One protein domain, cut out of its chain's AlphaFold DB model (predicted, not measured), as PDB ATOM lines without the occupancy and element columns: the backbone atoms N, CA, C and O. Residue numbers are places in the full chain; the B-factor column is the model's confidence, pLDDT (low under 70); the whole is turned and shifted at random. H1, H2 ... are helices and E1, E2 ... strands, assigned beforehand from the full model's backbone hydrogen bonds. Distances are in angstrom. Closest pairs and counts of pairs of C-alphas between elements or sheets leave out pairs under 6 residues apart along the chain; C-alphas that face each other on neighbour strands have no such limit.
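AT A GLANCE: This is residues 3 to 113 of the 281 residues of an uncharacterized protein of Roseburia inulinivorans DSM 16841 (UniProt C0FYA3). A small three-stranded sheet, E1 E5 E2, has the helix H2 over one face, and the long helix H4 packs on H2 at a slant. The hairpin E3 and E4 makes one end of the longest axis, and the loop around Gly 74 lies at the other. The printed part has 111 residues, with the named elements E1 H1 H2 E2 E3 E4 E5 H3 H4 along it, a mixed class. Both sheets are antiparallel. The whole is elongated, spanning 50 by 28 by 25 A, and only just compact, close to loose, with a radius of gyration of the C-alphas of 15.4 A.

IN THESE COORDINATES: E1, residues 3 to 5, begins with C-alpha 3 at (-34.006, 19.697, -3.628). H1 holds residues 8 to 12 and H2 residues 16 to 31, 22.1 A long. E2 is residues 36 to 42, 18.1 A, E3 48 to 51, E4 56 to 59, and E5 63 to 68, 16.3 A. H3 is residues 79 to 82; H4, residues 85 to 103, 25.9 A, ends with C-alpha 103 at (-26.494, 3.473, -11.747).

HOW THE PARTS SIT: E1 and E5 are antiparallel, with N 4 and O 64 2.9 A apart, within hydrogen-bond range. E5, the inner strand, is antiparallel to E2, with N 65 and O 40 at 2.8 A. E1, H1 H2 and E2 form a split strand-helix-strand unit, two strands running the same way with E5 between them; its crossover is right-handed. H2 is on the sheet at a height of 8.5 A, two layers, and runs along the strands, at 22 degrees to E5 on the local plane. H4, with residues 91 to 99 alone, touches H2 at a steep tilt of 41 degrees, opposite ways; the closest C-alphas, of Val 23 and Val 95, are 6.3 A apart. H1 is close to H2 but not clearly touching, with C-alphas of Val 10 and Thr 16 6.0 A apart. H3 is not on the sheet and meets H4 only through their link. In the hairpin E3 and E4, N 58 and O 49 are 2.8 A apart. In H1, H2 and H4 every O i to N i+4 pair is within hydrogen-bond range; H3 is too short for one.

THE WHOLE: The C-alphas farthest apart, of His 55 and Gly 74, are 50.6 A apart. The printed part has no cut and no long link. Mean pLDDT of the printed part is 88.3; residue 113 is under 70.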
ATOM      1  N   ASN A   3     -33.737  20.028  -2.231       84.25
ATOM      2  CA  ASN A   3     -34.006  19.697  -3.628       84.25
ATOM      3  C   ASN A   3     -32.972  18.673  -4.118       84.25
ATOM      4  O   ASN A   3     -31.768  18.881  -3.940       84.25
ATOM      5  N   ILE A   4     -33.445  17.569  -4.689       89.19
ATOM      6  CA  ILE A   4     -32.623  16.463  -5.170       89.19
ATOM      7  C   ILE A   4     -32.974  16.206  -6.641       89.19
ATOM      8  O   ILE A   4     -34.022  15.617  -6.911       89.19
ATOM      9  N   PRO A   5     -32.128  16.628  -7.596       90.50
ATOM     10  CA  PRO A   5     -32.338  16.331  -9.008       90.50
ATOM     11  C   PRO A   5     -31.986  14.872  -9.318       90.50
ATOM     12  O   PRO A   5     -31.018  14.336  -8.786       90.50
ATOM     13  N   CYS A   6     -32.732  14.232 -10.211       91.38
ATOM     14  CA  CYS A   6     -32.326  12.972 -10.822       91.38
ATOM     15  C   CYS A   6     -31.346  13.267 -11.965       91.38
ATOM     16  O   CYS A   6     -31.676  14.095 -12.816       91.38
ATOM     17  N   PRO A   7     -30.173  12.611 -12.030       91.44
ATOM     18  CA  PRO A   7     -29.297  12.721 -13.192       91.44
ATOM     19  C   PRO A   7     -30.045  12.388 -14.493       91.44
ATOM     20  O   PRO A   7     -30.938  11.530 -14.508       91.44
ATOM     21  N   GLU A   8     -29.687  13.079 -15.574       88.44
ATOM     22  CA  GLU A   8     -30.324  12.930 -16.889       88.44
ATOM     23  C   GLU A   8     -30.175  11.491 -17.384       88.44
ATOM     24  O   GLU A   8     -31.157  10.842 -17.730       88.44
ATOM     25  N   GLU A   9     -28.975  10.935 -17.238       90.81
ATOM     26  CA  GLU A   9     -28.611   9.586 -17.659       90.81
ATOM     27  C   GLU A   9     -29.437   8.507 -16.937       90.81
ATOM     28  O   GLU A   9     -29.766   7.469 -17.505       90.81
ATOM     29  N   VAL A  10     -29.817   8.743 -15.676       90.31
ATOM     30  CA  VAL A  10     -30.693   7.831 -14.913       90.31
ATOM     31  C   VAL A  10     -32.136   7.915 -15.408       90.31
ATOM     32  O   VAL A  10     -32.859   6.913 -15.423       90.31
ATOM     33  N   THR A  11     -32.556   9.112 -15.815       87.88
ATOM     34  CA  THR A  11     -33.884   9.349 -16.385       87.88
ATOM     35  C   THR A  11     -34.004   8.694 -17.757       87.88
ATOM     36  O   THR A  11     -34.982   7.992 -18.006       87.88
ATOM     37  N   GLU A  12     -32.978   8.812 -18.601       88.31
ATOM     38  CA  GLU A  12     -32.884   8.138 -19.903       88.31
ATOM     39  C   GLU A  12     -32.906   6.607 -19.781       88.31
ATOM     40  O   GLU A  12     -33.500   5.922 -20.612       88.31
ATOM     41  N   GLN A  13     -32.334   6.056 -18.706       88.88
ATOM     42  CA  GLN A  13     -32.416   4.624 -18.392       88.88
ATOM     43  C   GLN A  13     -33.821   4.171 -17.948       88.88
ATOM     44  O   GLN A  13     -34.037   2.977 -17.739       88.88
ATOM     45  N   GLY A  14     -34.775   5.088 -17.744       89.00
ATOM     46  CA  GLY A  14     -36.110   4.777 -17.226       89.00
ATOM     47  C   GLY A  14     -36.118   4.355 -15.752       89.00
ATOM     48  O   GLY A  14     -37.093   3.771 -15.276       89.00
ATOM     49  N   ARG A  15     -35.040   4.636 -15.007       93.12
ATOM     50  CA  ARG A  15     -34.837   4.182 -13.618       93.12
ATOM     51  C   ARG A  15     -35.069   5.279 -12.574       93.12
ATOM     52  O   ARG A  15     -34.738   5.101 -11.404       93.12
ATOM     53  N   THR A  16     -35.709   6.387 -12.951       91.56
ATOM     54  CA  THR A  16     -35.996   7.544 -12.079       91.56
ATOM     55  C   THR A  16     -36.668   7.161 -10.755       91.56
ATOM     56  O   THR A  16     -36.248   7.605  -9.687       91.56
ATOM     57  N   LYS A  17     -37.691   6.294 -10.790       91.25
ATOM     58  CA  LYS A  17     -38.388   5.839  -9.573       91.25
ATOM     59  C   LYS A  17     -37.469   5.031  -8.652       91.25
ATOM     60  O   LYS A  17     -37.524   5.188  -7.436       91.25
ATOM     61  N   GLU A  18     -36.634   4.170  -9.227       93.88
ATOM     62  CA  GLU A  18     -35.666   3.372  -8.473       93.88
ATOM     63  C   GLU A  18     -34.619   4.269  -7.806       93.88
ATOM     64  O   GLU A  18     -34.316   4.088  -6.628       93.88
ATOM     65  N   PHE A  19     -34.129   5.276  -8.531       94.62
ATOM     66  CA  PHE A  19     -33.208   6.274  -8.004       94.62
ATOM     67  C   PHE A  19     -33.781   6.996  -6.786       94.62
ATOM     68  O   PHE A  19     -33.161   6.968  -5.723       94.62
ATOM     69  N   PHE A  20     -34.985   7.568  -6.884       94.81
ATOM     70  CA  PHE A  20     -35.575   8.271  -5.744       94.81
ATOM     71  C   PHE A  20     -35.871   7.341  -4.563       94.81
ATOM     72  O   PHE A  20     -35.677   7.745  -3.419       94.81
ATOM     73  N   ASN A  21     -36.258   6.086  -4.801       93.75
ATOM     74  CA  ASN A  21     -36.408   5.116  -3.713       93.75
ATOM     75  C   ASN A  21     -35.076   4.880  -2.983       93.75
ATOM     76  O   ASN A  21     -35.026   4.983  -1.761       93.75
ATOM     77  N   LYS A  22     -33.980   4.653  -3.720       94.12
ATOM     78  CA  LYS A  22     -32.655   4.449  -3.114       94.12
ATOM     79  C   LYS A  22     -32.139   5.699  -2.405       94.12
ATOM     80  O   LYS A  22     -31.575   5.595  -1.320       94.12
ATOM     81  N   VAL A  23     -32.371   6.889  -2.965       93.88
ATOM     82  CA  VAL A  23     -32.058   8.154  -2.284       93.88
ATOM     83  C   VAL A  23     -32.834   8.268  -0.973       93.88
ATOM     84  O   VAL A  23     -32.253   8.665   0.034       93.88
ATOM     85  N   ASN A  24     -34.121   7.909  -0.960       93.19
ATOM     86  CA  ASN A  24     -34.939   7.943   0.251       93.19
ATOM     87  C   ASN A  24     -34.328   7.078   1.358       93.19
ATOM     88  O   ASN A  24     -34.212   7.530   2.496       93.19
ATOM     89  N   ASP A  25     -33.907   5.861   1.011       93.94
ATOM     90  CA  ASP A  25     -33.297   4.920   1.947       93.94
ATOM     91  C   ASP A  25     -31.952   5.449   2.468       93.94
ATOM     92  O   ASP A  25     -31.738   5.493   3.680       93.94
ATOM     93  N   CYS A  26     -31.097   5.974   1.581       93.56
ATOM     94  CA  CYS A  26     -29.842   6.620   1.971       93.56
ATOM     95  C   CYS A  26     -30.057   7.807   2.922       93.56
ATOM     96  O   CYS A  26     -29.300   7.984   3.876       93.56
ATOM     97  N   MET A  27     -31.080   8.632   2.683       92.50
ATOM     98  CA  MET A  27     -31.369   9.788   3.534       92.50
ATOM     99  C   MET A  27     -31.949   9.383   4.890       92.50
ATOM    100  O   MET A  27     -31.597   9.999   5.899       92.50
ATOM    101  N   LYS A  28     -32.779   8.333   4.940       92.69
ATOM    102  CA  LYS A  28     -33.256   7.741   6.201       92.69
ATOM    103  C   LYS A  28     -32.110   7.174   7.027       92.69
ATOM    104  O   LYS A  28     -32.067   7.413   8.230       92.69
ATOM    105  N   GLU A  29     -31.181   6.464   6.394       92.94
ATOM    106  CA  GLU A  29     -30.002   5.913   7.064       92.94
ATOM    107  C   GLU A  29     -29.076   7.028   7.571       92.94
ATOM    108  O   GLU A  29     -28.641   7.003   8.720       92.94
ATOM    109  N   TYR A  30     -28.823   8.052   6.747       92.12
ATOM    110  CA  TYR A  30     -27.884   9.123   7.081       92.12
ATOM    111  C   TYR A  30     -28.417  10.112   8.129       92.12
ATOM    112  O   TYR A  30     -27.701  10.473   9.064       92.12
ATOM    113  N   PHE A  31     -29.655  10.594   7.977       90.00
ATOM    114  CA  PHE A  31     -30.243  11.575   8.898       90.00
ATOM    115  C   PHE A  31     -30.980  10.935  10.078       90.00
ATOM    116  O   PHE A  31     -31.240  11.620  11.073       90.00
ATOM    117  N   GLY A  32     -31.284   9.642   9.982       89.38
ATOM    118  CA  GLY A  32     -32.093   8.890  10.928       89.38
ATOM    119  C   GLY A  32     -33.573   8.895  10.548       89.38
ATOM    120  O   GLY A  32     -34.136   9.919  10.158       89.38
ATOM    121  N   GLU A  33     -34.231   7.754  10.744       87.81
ATOM    122  CA  GLU A  33     -35.642   7.535  10.391       87.81
ATOM    123  C   GLU A  33     -36.599   8.538  11.054       87.81
ATOM    124  O   GLU A  33     -37.578   8.960  10.454       87.81
ATOM    125  N   LYS A  34     -36.282   8.992  12.271       87.50
ATOM    126  CA  LYS A  34     -37.079  10.003  12.991       87.50
ATOM    127  C   LYS A  34     -36.948  11.413  12.413       87.50
ATOM    128  O   LYS A  34     -37.808  12.256  12.659       87.50
ATOM    129  N   ASN A  35     -35.857  11.682  11.699       90.62
ATOM    130  CA  ASN A  35     -35.572  12.991  11.132       90.62
ATOM    131  C   ASN A  35     -35.995  13.092   9.672       90.62
ATOM    132  O   ASN A  35     -36.230  14.207   9.231       90.62
ATOM    133  N   TRP A  36     -36.084  11.994   8.921       92.31
ATOM    134  CA  TRP A  36     -36.416  12.018   7.496       92.31
ATOM    135  C   TRP A  36     -37.852  11.562   7.227       92.31
ATOM    136  O   TRP A  36     -38.189  10.396   7.416       92.31
ATOM    137  N   HIS A  37     -38.683  12.472   6.718       89.81
ATOM    138  CA  HIS A  37     -40.120  12.234   6.515       89.81
ATOM    139  C   HIS A  37     -40.466  11.730   5.115       89.81
ATOM    140  O   HIS A  37     -41.602  11.339   4.866       89.81
ATOM    141  N   GLY A  38     -39.490  11.714   4.207       89.56
ATOM    142  CA  GLY A  38     -39.663  11.274   2.829       89.56
ATOM    143  C   GLY A  38     -39.393  12.373   1.810       89.56
ATOM    144  O   GLY A  38     -38.836  13.431   2.124       89.56
ATOM    145  N   MET A  39     -39.779  12.083   0.569       92.00
ATOM    146  CA  MET A  39     -39.623  12.971  -0.576       92.00
ATOM    147  C   MET A  39     -40.893  13.015  -1.407       92.00
ATOM    148  O   MET A  39     -41.518  11.981  -1.642       92.00
ATOM    149  N   GLU A  40     -41.215  14.201  -1.900       90.69
ATOM    150  CA  GLU A  40     -42.218  14.407  -2.937       90.69
ATOM    151  C   GLU A  40     -41.508  14.517  -4.288       90.69
ATOM    152  O   GLU A  40     -40.584  15.313  -4.425       90.69
ATOM    153  N   ILE A  41     -41.871  13.665  -5.252       89.88
ATOM    154  CA  ILE A  41     -41.201  13.580  -6.556       89.88
ATOM    155  C   ILE A  41     -42.032  14.342  -7.582       89.88
ATOM    156  O   ILE A  41     -43.179  13.979  -7.831       89.88
ATOM    157  N   HIS A  42     -41.434  15.351  -8.204       87.06
ATOM    158  CA  HIS A  42     -42.071  16.184  -9.215       87.06
ATOM    159  C   HIS A  42     -41.624  15.711 -10.603       87.06
ATOM    160  O   HIS A  42     -40.555  16.080 -11.098       87.06
ATOM    161  N   VAL A  43     -42.420  14.826 -11.212       83.44
ATOM    162  CA  VAL A  43     -42.171  14.280 -12.565       83.44
ATOM    163  C   VAL A  43     -42.779  15.172 -13.651       83.44
ATOM    164  O   VAL A  43     -42.309  15.181 -14.784       83.44
ATOM    165  N   ASP A  44     -43.811  15.929 -13.300       82.50
ATOM    166  CA  ASP A  44     -44.555  16.850 -14.158       82.50
ATOM    167  C   ASP A  44     -43.948  18.261 -14.218       82.50
ATOM    168  O   ASP A  44     -44.223  19.002 -15.157       82.50
ATOM    169  N   GLU A  45     -43.059  18.625 -13.290       81.06
ATOM    170  CA  GLU A  45     -42.387  19.935 -13.267       81.06
ATOM    171  C   GLU A  45     -41.114  20.002 -14.138       81.06
ATOM    172  O   GLU A  45     -40.139  20.694 -13.822       81.06
ATOM    173  N   VAL A  46     -41.117  19.298 -15.270       81.62
ATOM    174  CA  VAL A  46     -40.042  19.335 -16.267       81.62
ATOM    175  C   VAL A  46     -40.364  20.381 -17.333       81.62
ATOM    176  O   VAL A  46     -41.345  20.260 -18.063       81.62
ATOM    177  N   HIS A  47     -39.531  21.416 -17.439       80.44
ATOM    178  CA  HIS A  47     -39.751  22.563 -18.318       80.44
ATOM    179  C   HIS A  47     -38.551  22.798 -19.233       80.44
ATOM    180  O   HIS A  47     -37.396  22.667 -18.817       80.44
ATOM    181  N   GLN A  48     -38.830  23.197 -20.473       83.88
ATOM    182  CA  GLN A  48     -37.811  23.689 -21.395       83.88
ATOM    183  C   GLN A  48     -37.462  25.143 -21.068       83.88
ATOM    184  O   GLN A  48     -38.344  25.946 -20.753       83.88
ATOM    185  N   TYR A  49     -36.178  25.474 -21.132       83.25
ATOM    186  CA  TYR A  49     -35.670  26.827 -20.960       83.25
ATOM    187  C   TYR A  49     -34.438  27.040 -21.836       83.25
ATOM    188  O   TYR A  49     -33.654  26.119 -22.065       83.25
ATOM    189  N   TYR A  50     -34.216  28.278 -22.261       82.00
ATOM    190  CA  TYR A  50     -33.005  28.645 -22.977       82.00
ATOM    191  C   TYR A  50     -31.889  28.970 -21.981       82.00
ATOM    192  O   TYR A  50     -32.069  29.804 -21.093       82.00
ATOM    193  N   ASP A  51     -30.727  28.328 -22.121       81.62
ATOM    194  CA  ASP A  51     -29.534  28.633 -21.330       81.62
ATOM    195  C   ASP A  51     -28.676  29.690 -22.056       81.62
ATOM    196  O   ASP A  51     -28.046  29.374 -23.071       81.62
ATOM    197  N   PRO A  52     -28.574  30.933 -21.537       73.62
ATOM    198  CA  PRO A  52     -27.812  31.992 -22.195       73.62
ATOM    199  C   PRO A  52     -26.299  31.759 -22.208       73.62
ATOM    200  O   PRO A  52     -25.613  32.364 -23.024       73.62
ATOM    201  N   LYS A  53     -25.758  30.925 -21.307       78.69
ATOM    202  CA  LYS A  53     -24.322  30.602 -21.275       78.69
ATOM    203  C   LYS A  53     -23.971  29.519 -22.288       78.69
ATOM    204  O   LYS A  53     -22.883  29.543 -22.852       78.69
ATOM    205  N   LEU A  54     -24.870  28.552 -22.474       79.75
ATOM    206  CA  LEU A  54     -24.677  27.435 -23.403       79.75
ATOM    207  C   LEU A  54     -25.254  27.705 -24.799       79.75
ATOM    208  O   LEU A  54     -25.011  26.911 -25.703       79.75
ATOM    209  N   HIS A  55     -26.001  28.801 -24.968       79.12
ATOM    210  CA  HIS A  55     -26.677  29.195 -26.205       79.12
ATOM    211  C   HIS A  55     -27.546  28.081 -26.806       79.12
ATOM    212  O   HIS A  55     -27.543  27.853 -28.016       79.12
ATOM    213  N   LYS A  56     -28.280  27.359 -25.953       83.81
ATOM    214  CA  LYS A  56     -29.119  26.232 -26.371       83.81
ATOM    215  C   LYS A  56     -30.359  26.079 -25.501       83.81
ATOM    216  O   LYS A  56     -30.374  26.500 -24.346       83.81
ATOM    217  N   GLU A  57     -31.364  25.421 -26.064       84.31
ATOM    218  CA  GLU A  57     -32.512  24.918 -25.312       84.31
ATOM    219  C   GLU A  57     -32.066  23.767 -24.398       84.31
ATOM    220  O   GLU A  57     -31.357  22.846 -24.816       84.31
ATOM    221  N   CYS A  58     -32.479  23.843 -23.142       84.00
ATOM    222  CA  CYS A  58     -32.216  22.885 -22.081       84.00
ATOM    223  C   CYS A  58     -33.549  22.436 -21.474       84.00
ATOM    224  O   CYS A  58     -34.559  23.129 -21.565       84.00
ATOM    225  N   THR A  59     -33.544  21.277 -20.821       85.50
ATOM    226  CA  THR A  59     -34.711  20.757 -20.100       85.50
ATOM    227  C   THR A  59     -34.353  20.614 -18.627       85.50
ATOM    228  O   THR A  59     -33.264  20.145 -18.297       85.50
ATOM    229  N   SER A  60     -35.229  21.062 -17.726       84.94
ATOM    230  CA  SER A  60     -35.005  20.877 -16.292       84.94
ATOM    231  C   SER A  60     -35.066  19.394 -15.917       84.94
ATOM    232  O   SER A  60     -35.844  18.627 -16.474       84.94
ATOM    233  N   LEU A  61     -34.252  18.981 -14.950       88.00
ATOM    234  CA  LEU A  61     -34.248  17.596 -14.484       88.00
ATOM    235  C   LEU A  61     -35.504  17.293 -13.657       88.00
ATOM    236  O   LEU A  61     -35.993  18.152 -12.915       88.00
ATOM    237  N   VAL A  62     -35.974  16.046 -13.725       89.81
ATOM    238  CA  VAL A  62     -36.928  15.518 -12.739       89.81
ATOM    239  C   VAL A  62     -36.284  15.637 -11.363       89.81
ATOM    240  O   VAL A  62     -35.119  15.274 -11.191       89.81
ATOM    241  N   HIS A  63     -37.016  16.134 -10.375       90.69
ATOM    242  CA  HIS A  63     -36.455  16.385  -9.054       90.69
ATOM    243  C   HIS A  63     -37.425  16.006  -7.942       90.69
ATOM    244  O   HIS A  63     -38.608  15.760  -8.177       90.69
ATOM    245  N   ALA A  64     -36.903  15.920  -6.723       91.38
ATOM    246  CA  ALA A  64     -37.699  15.648  -5.544       91.38
ATOM    247  C   ALA A  64     -37.396  16.626  -4.409       91.38
ATOM    248  O   ALA A  64     -36.255  17.057  -4.209       91.38
ATOM    249  N   HIS A  65     -38.425  16.931  -3.629       91.00
ATOM    250  CA  HIS A  65     -38.339  17.731  -2.420       91.00
ATOM    251  C   HIS A  65     -38.312  16.835  -1.187       91.00
ATOM    252  O   HIS A  65     -39.325  16.286  -0.758       91.00
ATOM    253  N   GLY A  66     -37.128  16.708  -0.587       89.56
ATOM    254  CA  GLY A  66     -36.926  15.998   0.669       89.56
ATOM    255  C   GLY A  66     -37.291  16.836   1.888       89.56
ATOM    256  O   GLY A  66     -36.881  18.001   2.016       89.56
ATOM    257  N   VAL A  67     -38.029  16.225   2.813       89.69
ATOM    258  CA  VAL A  67     -38.472  16.856   4.059       89.69
ATOM    259  C   VAL A  67     -37.815  16.163   5.244       89.69
ATOM    260  O   VAL A  67     -37.924  14.953   5.426       89.69
ATOM    261  N   ALA A  68     -37.146  16.960   6.080       89.75
ATOM    262  CA  ALA A  68     -36.497  16.477   7.286       89.75
ATOM    263  C   ALA A  68     -36.762  17.405   8.476       89.75
ATOM    264  O   ALA A  68     -36.703  18.628   8.327       89.75
ATOM    265  N   THR A  69     -37.000  16.828   9.657       91.31
ATOM    266  CA  THR A  69     -36.961  17.561  10.924       91.31
ATOM    267  C   THR A  69     -35.508  17.679  11.375       91.31
ATOM    268  O   THR A  69     -34.851  16.664  11.602       91.31
ATOM    269  N   PRO A  70     -34.983  18.902  11.551       91.00
ATOM    270  CA  PRO A  70     -33.584  19.117  11.881       91.00
ATOM    271  C   PRO A  70     -33.334  18.954  13.385       91.00
ATOM    272  O   PRO A  70     -32.901  19.892  14.055       91.00
ATOM    273  N   PHE A  71     -33.646  17.786  13.942       91.75
ATOM    274  CA  PHE A  71     -33.374  17.487  15.344       91.75
ATOM    275  C   PHE A  71     -31.922  17.039  15.519       91.75
ATOM    276  O   PHE A  71     -31.434  16.144  14.827       91.75
ATOM    277  N   VAL A  72     -31.232  17.668  16.464       88.38
ATOM    278  CA  VAL A  72     -29.852  17.360  16.831       88.38
ATOM    279  C   VAL A  72     -29.825  17.000  18.310       88.38
ATOM    280  O   VAL A  72     -30.291  17.770  19.156       88.38
ATOM    281  N   GLU A  73     -29.268  15.835  18.627       87.69
ATOM    282  CA  GLU A  73     -29.150  15.359  20.003       87.69
ATOM    283  C   GLU A  73     -28.422  16.389  20.885       87.69
ATOM    284  O   GLU A  73     -27.441  17.016  20.478       87.69
ATOM    285  N   GLY A  74     -28.979  16.651  22.070       89.62
ATOM    286  CA  GLY A  74     -28.499  17.688  22.990       89.62
ATOM    287  C   GLY A  74     -28.810  19.140  22.590       89.62
ATOM    288  O   GLY A  74     -28.572  20.041  23.389       89.62
ATOM    289  N   LYS A  75     -29.354  19.403  21.390       89.44
ATOM    290  CA  LYS A  75     -29.697  20.761  20.910       89.44
ATOM    291  C   LYS A  75     -31.163  20.943  20.514       89.44
ATOM    292  O   LYS A  75     -31.574  22.074  20.264       89.44
ATOM    293  N   GLY A  76     -31.939  19.864  20.444       91.12
ATOM    294  CA  GLY A  76     -33.328  19.910  19.996       91.12
ATOM    295  C   GLY A  76     -33.443  20.207  18.499       91.12
ATOM    296  O   GLY A  76     -32.552  19.878  17.717       91.12
ATOM    297  N   VAL A  77     -34.546  20.836  18.086       91.25
ATOM    298  CA  VAL A  77     -34.763  21.248  16.689       91.25
ATOM    299  C   VAL A  77     -33.863  22.445  16.367       91.25
ATOM    300  O   VAL A  77     -34.101  23.559  16.828       91.25
ATOM    301  N   ASN A  78     -32.807  22.218  15.584       91.25
ATOM    302  CA  ASN A  78     -31.781  23.211  15.286       91.25
ATOM    303  C   ASN A  78     -31.291  23.115  13.830       91.25
ATOM    304  O   ASN A  78     -30.308  22.436  13.522       91.25
ATOM    305  N   CYS A  79     -31.928  23.880  12.935       87.81
ATOM    306  CA  CYS A  79     -31.566  23.944  11.513       87.81
ATOM    307  C   CYS A  79     -30.103  24.339  11.280       87.81
ATOM    308  O   CYS A  79     -29.466  23.802  10.380       87.81
ATOM    309  N   LYS A  80     -29.551  25.256  12.087       87.69
ATOM    310  CA  LYS A  80     -28.180  25.763  11.911       87.69
ATOM    311  C   LYS A  80     -27.134  24.681  12.183       87.69
ATOM    312  O   LYS A  80     -26.136  24.603  11.473       87.69
ATOM    313  N   ALA A  81     -27.356  23.855  13.203       87.75
ATOM    314  CA  ALA A  81     -26.485  22.726  13.523       87.75
ATOM    315  C   ALA A  81     -26.697  21.539  12.566       87.75
ATOM    316  O   ALA A  81     -25.748  20.811  12.283       87.75
ATOM    317  N   PHE A  82     -27.916  21.368  12.049       87.88
ATOM    318  CA  PHE A  82     -28.281  20.280  11.144       87.88
ATOM    319  C   PHE A  82     -27.816  20.523   9.694       87.88
ATOM    320  O   PHE A  82     -27.189  19.659   9.084       87.88
ATOM    321  N   MET A  83     -28.051  21.719   9.145       86.88
ATOM    322  CA  MET A  83     -27.762  22.090   7.750       86.88
ATOM    323  C   MET A  83     -26.421  22.822   7.599       86.88
ATOM    324  O   MET A  83     -26.326  23.875   6.970       86.88
ATOM    325  N   THR A  84     -25.352  22.284   8.188       89.56
ATOM    326  CA  THR A  84     -24.009  22.840   7.955       89.56
ATOM    327  C   THR A  84     -23.495  22.448   6.571       89.56
ATOM    328  O   THR A  84     -23.795  21.362   6.074       89.56
ATOM    329  N   LYS A  85     -22.647  23.291   5.962       87.56
ATOM    330  CA  LYS A  85     -22.001  22.995   4.668       87.56
ATOM    331  C   LYS A  85     -21.303  21.630   4.670       87.56
ATOM    332  O   LYS A  85     -21.434  20.875   3.715       87.56
ATOM    333  N   ALA A  86     -20.600  21.303   5.755       89.00
ATOM    334  CA  ALA A  86     -19.924  20.017   5.909       89.00
ATOM    335  C   ALA A  86     -20.915  18.844   5.979       89.00
ATOM    336  O   ALA A  86     -20.678  17.808   5.363       89.00
ATOM    337  N   ASN A  87     -22.034  19.005   6.696       88.88
ATOM    338  CA  ASN A  87     -23.034  17.948   6.805       88.88
ATOM    339  C   ASN A  87     -23.769  17.706   5.480       88.88
ATOM    340  O   ASN A  87     -23.925  16.557   5.077       88.88
ATOM    341  N   LEU A  88     -24.140  18.774   4.770       87.94
ATOM    342  CA  LEU A  88     -24.742  18.677   3.439       87.94
ATOM    343  C   LEU A  88     -23.767  18.062   2.427       87.94
ATOM    344  O   LEU A  88     -24.158  17.181   1.675       87.94
ATOM    345  N   ALA A  89     -22.483  18.439   2.457       88.19
ATOM    346  CA  ALA A  89     -21.476  17.852   1.571       88.19
ATOM    347  C   ALA A  89     -21.304  16.337   1.783       88.19
ATOM    348  O   ALA A  89     -21.100  15.613   0.806       88.19
ATOM    349  N   ARG A  90     -21.401  15.862   3.034       91.25
ATOM    350  CA  ARG A  90     -21.400  14.428   3.361       91.25
ATOM    351  C   ARG A  90     -22.675  13.736   2.888       91.25
ATOM    352  O   ARG A  90     -22.560  12.706   2.242       91.25
ATOM    353  N   ALA A  91     -23.849  14.323   3.122       90.00
ATOM    354  CA  ALA A  91     -25.113  13.783   2.614       90.00
ATOM    355  C   ALA A  91     -25.101  13.660   1.077       90.00
ATOM    356  O   ALA A  91     -25.441  12.614   0.534       90.00
ATOM    357  N   THR A  92     -24.607  14.680   0.365       90.12
ATOM    358  CA  THR A  92     -24.413  14.618  -1.093       90.12
ATOM    359  C   THR A  92     -23.425  13.528  -1.495       90.12
ATOM    360  O   THR A  92     -23.631  12.886  -2.513       90.12
ATOM    361  N   LYS A  93     -22.354  13.303  -0.721       91.94
ATOM    362  CA  LYS A  93     -21.403  12.218  -0.997       91.94
ATOM    363  C   LYS A  93     -22.061  10.839  -0.865       91.94
ATOM    364  O   LYS A  93     -21.827  10.001  -1.717       91.94
ATOM    365  N   VAL A  94     -22.913  10.627   0.138       93.44
ATOM    366  CA  VAL A  94     -23.658   9.361   0.292       93.44
ATOM    367  C   VAL A  94     -24.523   9.080  -0.940       93.44
ATOM    368  O   VAL A  94     -24.525   7.962  -1.446       93.44
ATOM    369  N   VAL A  95     -25.220  10.099  -1.454       92.56
ATOM    370  CA  VAL A  95     -26.013   9.967  -2.688       92.56
ATOM    371  C   VAL A  95     -25.126   9.710  -3.901       92.56
ATOM    372  O   VAL A  95     -25.460   8.863  -4.716       92.56
ATOM    373  N   ASP A  96     -23.997  10.404  -4.015       93.56
ATOM    374  CA  ASP A  96     -23.042  10.245  -5.117       93.56
ATOM    375  C   ASP A  96     -22.428   8.836  -5.161       93.56
ATOM    376  O   ASP A  96     -22.443   8.188  -6.206       93.56
ATOM    377  N   ASP A  97     -21.990   8.317  -4.011       93.81
ATOM    378  CA  ASP A  97     -21.467   6.954  -3.872       93.81
ATOM    379  C   ASP A  97     -22.550   5.913  -4.237       93.81
ATOM    380  O   ASP A  97     -22.266   4.913  -4.903       93.81
ATOM    381  N   MET A  98     -23.809   6.163  -3.851       94.56
ATOM    382  CA  MET A  98     -24.957   5.336  -4.245       94.56
ATOM    383  C   MET A  98     -25.217   5.409  -5.756       94.56
ATOM    384  O   MET A  98     -25.370   4.364  -6.388       94.56
ATOM    385  N   CYS A  99     -25.205   6.602  -6.357       93.25
ATOM    386  CA  CYS A  99     -25.388   6.776  -7.798       93.25
ATOM    387  C   CYS A  99     -24.338   6.015  -8.606       93.25
ATOM    388  O   CYS A  99     -24.679   5.285  -9.539       93.25
ATOM    389  N   LEU A 100     -23.071   6.127  -8.204       93.31
ATOM    390  CA  LEU A 100     -21.967   5.438  -8.860       93.31
ATOM    391  C   LEU A 100     -22.110   3.918  -8.751       93.31
ATOM    392  O   LEU A 100     -21.927   3.217  -9.744       93.31
ATOM    393  N   ARG A 101     -22.476   3.403  -7.571       94.19
ATOM    394  CA  ARG A 101     -22.620   1.958  -7.342       94.19
ATOM    395  C   ARG A 101     -23.811   1.345  -8.084       94.19
ATOM    396  O   ARG A 101     -23.691   0.245  -8.609       94.19
ATOM    397  N   GLU A 102     -24.956   2.019  -8.088       92.88
ATOM    398  CA  GLU A 102     -26.245   1.430  -8.498       92.88
ATOM    399  C   GLU A 102     -26.655   1.791  -9.935       92.88
ATOM    400  O   GLU A 102     -27.430   1.071 -10.578       92.88
ATOM    401  N   PHE A 103     -26.140   2.915 -10.441       91.88
ATOM    402  CA  PHE A 103     -26.494   3.473 -11.747       91.88
ATOM    403  C   PHE A 103     -25.277   3.756 -12.636       91.88
ATOM    404  O   PHE A 103     -25.454   4.059 -13.812       91.88
ATOM    405  N   GLY A 104     -24.049   3.636 -12.113       91.50
ATOM    406  CA  GLY A 104     -22.820   3.869 -12.879       91.50
ATOM    407  C   GLY A 104     -22.589   5.335 -13.259       91.50
ATOM    408  O   GLY A 104     -21.769   5.615 -14.130       91.50
ATOM    409  N   VAL A 105     -23.310   6.266 -12.628       90.50
ATOM    410  CA  VAL A 105     -23.306   7.700 -12.954       90.50
ATOM    411  C   VAL A 105     -22.938   8.531 -11.732       90.50
ATOM    412  O   VAL A 105     -23.301   8.199 -10.606       90.50
ATOM    413  N   SER A 106     -22.207   9.622 -11.948       90.44
ATOM    414  CA  SER A 106     -21.887  10.583 -10.888       90.44
ATOM    415  C   SER A 106     -23.099  11.471 -10.618       90.44
ATOM    416  O   SER A 106     -23.677  12.032 -11.545       90.44
ATOM    417  N   PHE A 107     -23.463  11.655  -9.350       87.75
ATOM    418  CA  PHE A 107     -24.472  12.641  -8.955       87.75
ATOM    419  C   PHE A 107     -23.914  14.068  -9.034       87.75
ATOM    420  O   PHE A 107     -24.643  15.042  -9.233       87.75
ATOM    421  N   ARG A 108     -22.597  14.217  -8.865       84.00
ATOM    422  CA  ARG A 108     -21.912  15.507  -8.958       84.00
ATOM    423  C   ARG A 108     -21.614  15.852 -10.410       84.00
ATOM    424  O   ARG A 108     -20.904  15.122 -11.095       84.00
ATOM    425  N   THR A 109     -22.068  17.027 -10.836       74.56
ATOM    426  CA  THR A 109     -21.805  17.567 -12.180       74.56
ATOM    427  C   THR A 109     -20.572  18.477 -12.238       74.56
ATOM    428  O   THR A 109     -20.155  18.851 -13.329       74.56
ATOM    429  N   TYR A 110     -19.986  18.844 -11.086       74.00
ATOM    430  CA  TYR A 110     -18.845  19.773 -10.933       74.00
ATOM    431  C   TYR A 110     -18.991  21.126 -11.659       74.00
ATOM    432  O   TYR A 110     -18.014  21.860 -11.800       74.00
ATOM    433  N   ARG A 111     -20.203  21.478 -12.102       70.69
ATOM    434  CA  ARG A 111     -20.504  22.752 -12.759       70.69
ATOM    435  C   ARG A 111     -20.721  23.850 -11.725       70.69
ATOM    436  O   ARG A 111     -21.161  23.584 -10.605       70.69
ATOM    437  N   ASP A 112     -20.464  25.087 -12.136       72.06
ATOM    438  CA  ASP A 112     -20.784  26.253 -11.320       72.06
ATOM    439  C   ASP A 112     -22.301  26.342 -11.088       72.06
ATOM    440  O   ASP A 112     -23.074  26.273 -12.051       72.06
ATOM    441  N   PRO A 113     -22.753  26.501  -9.831       67.75
ATOM    442  CA  PRO A 113     -24.170  26.563  -9.519       67.75
ATOM    443  C   PRO A 113     -24.821  27.801 -10.142       67.75
ATOM    444  O   PRO A 113     -24.323  28.924 -10.046       67.75
TER     445      PRO A 113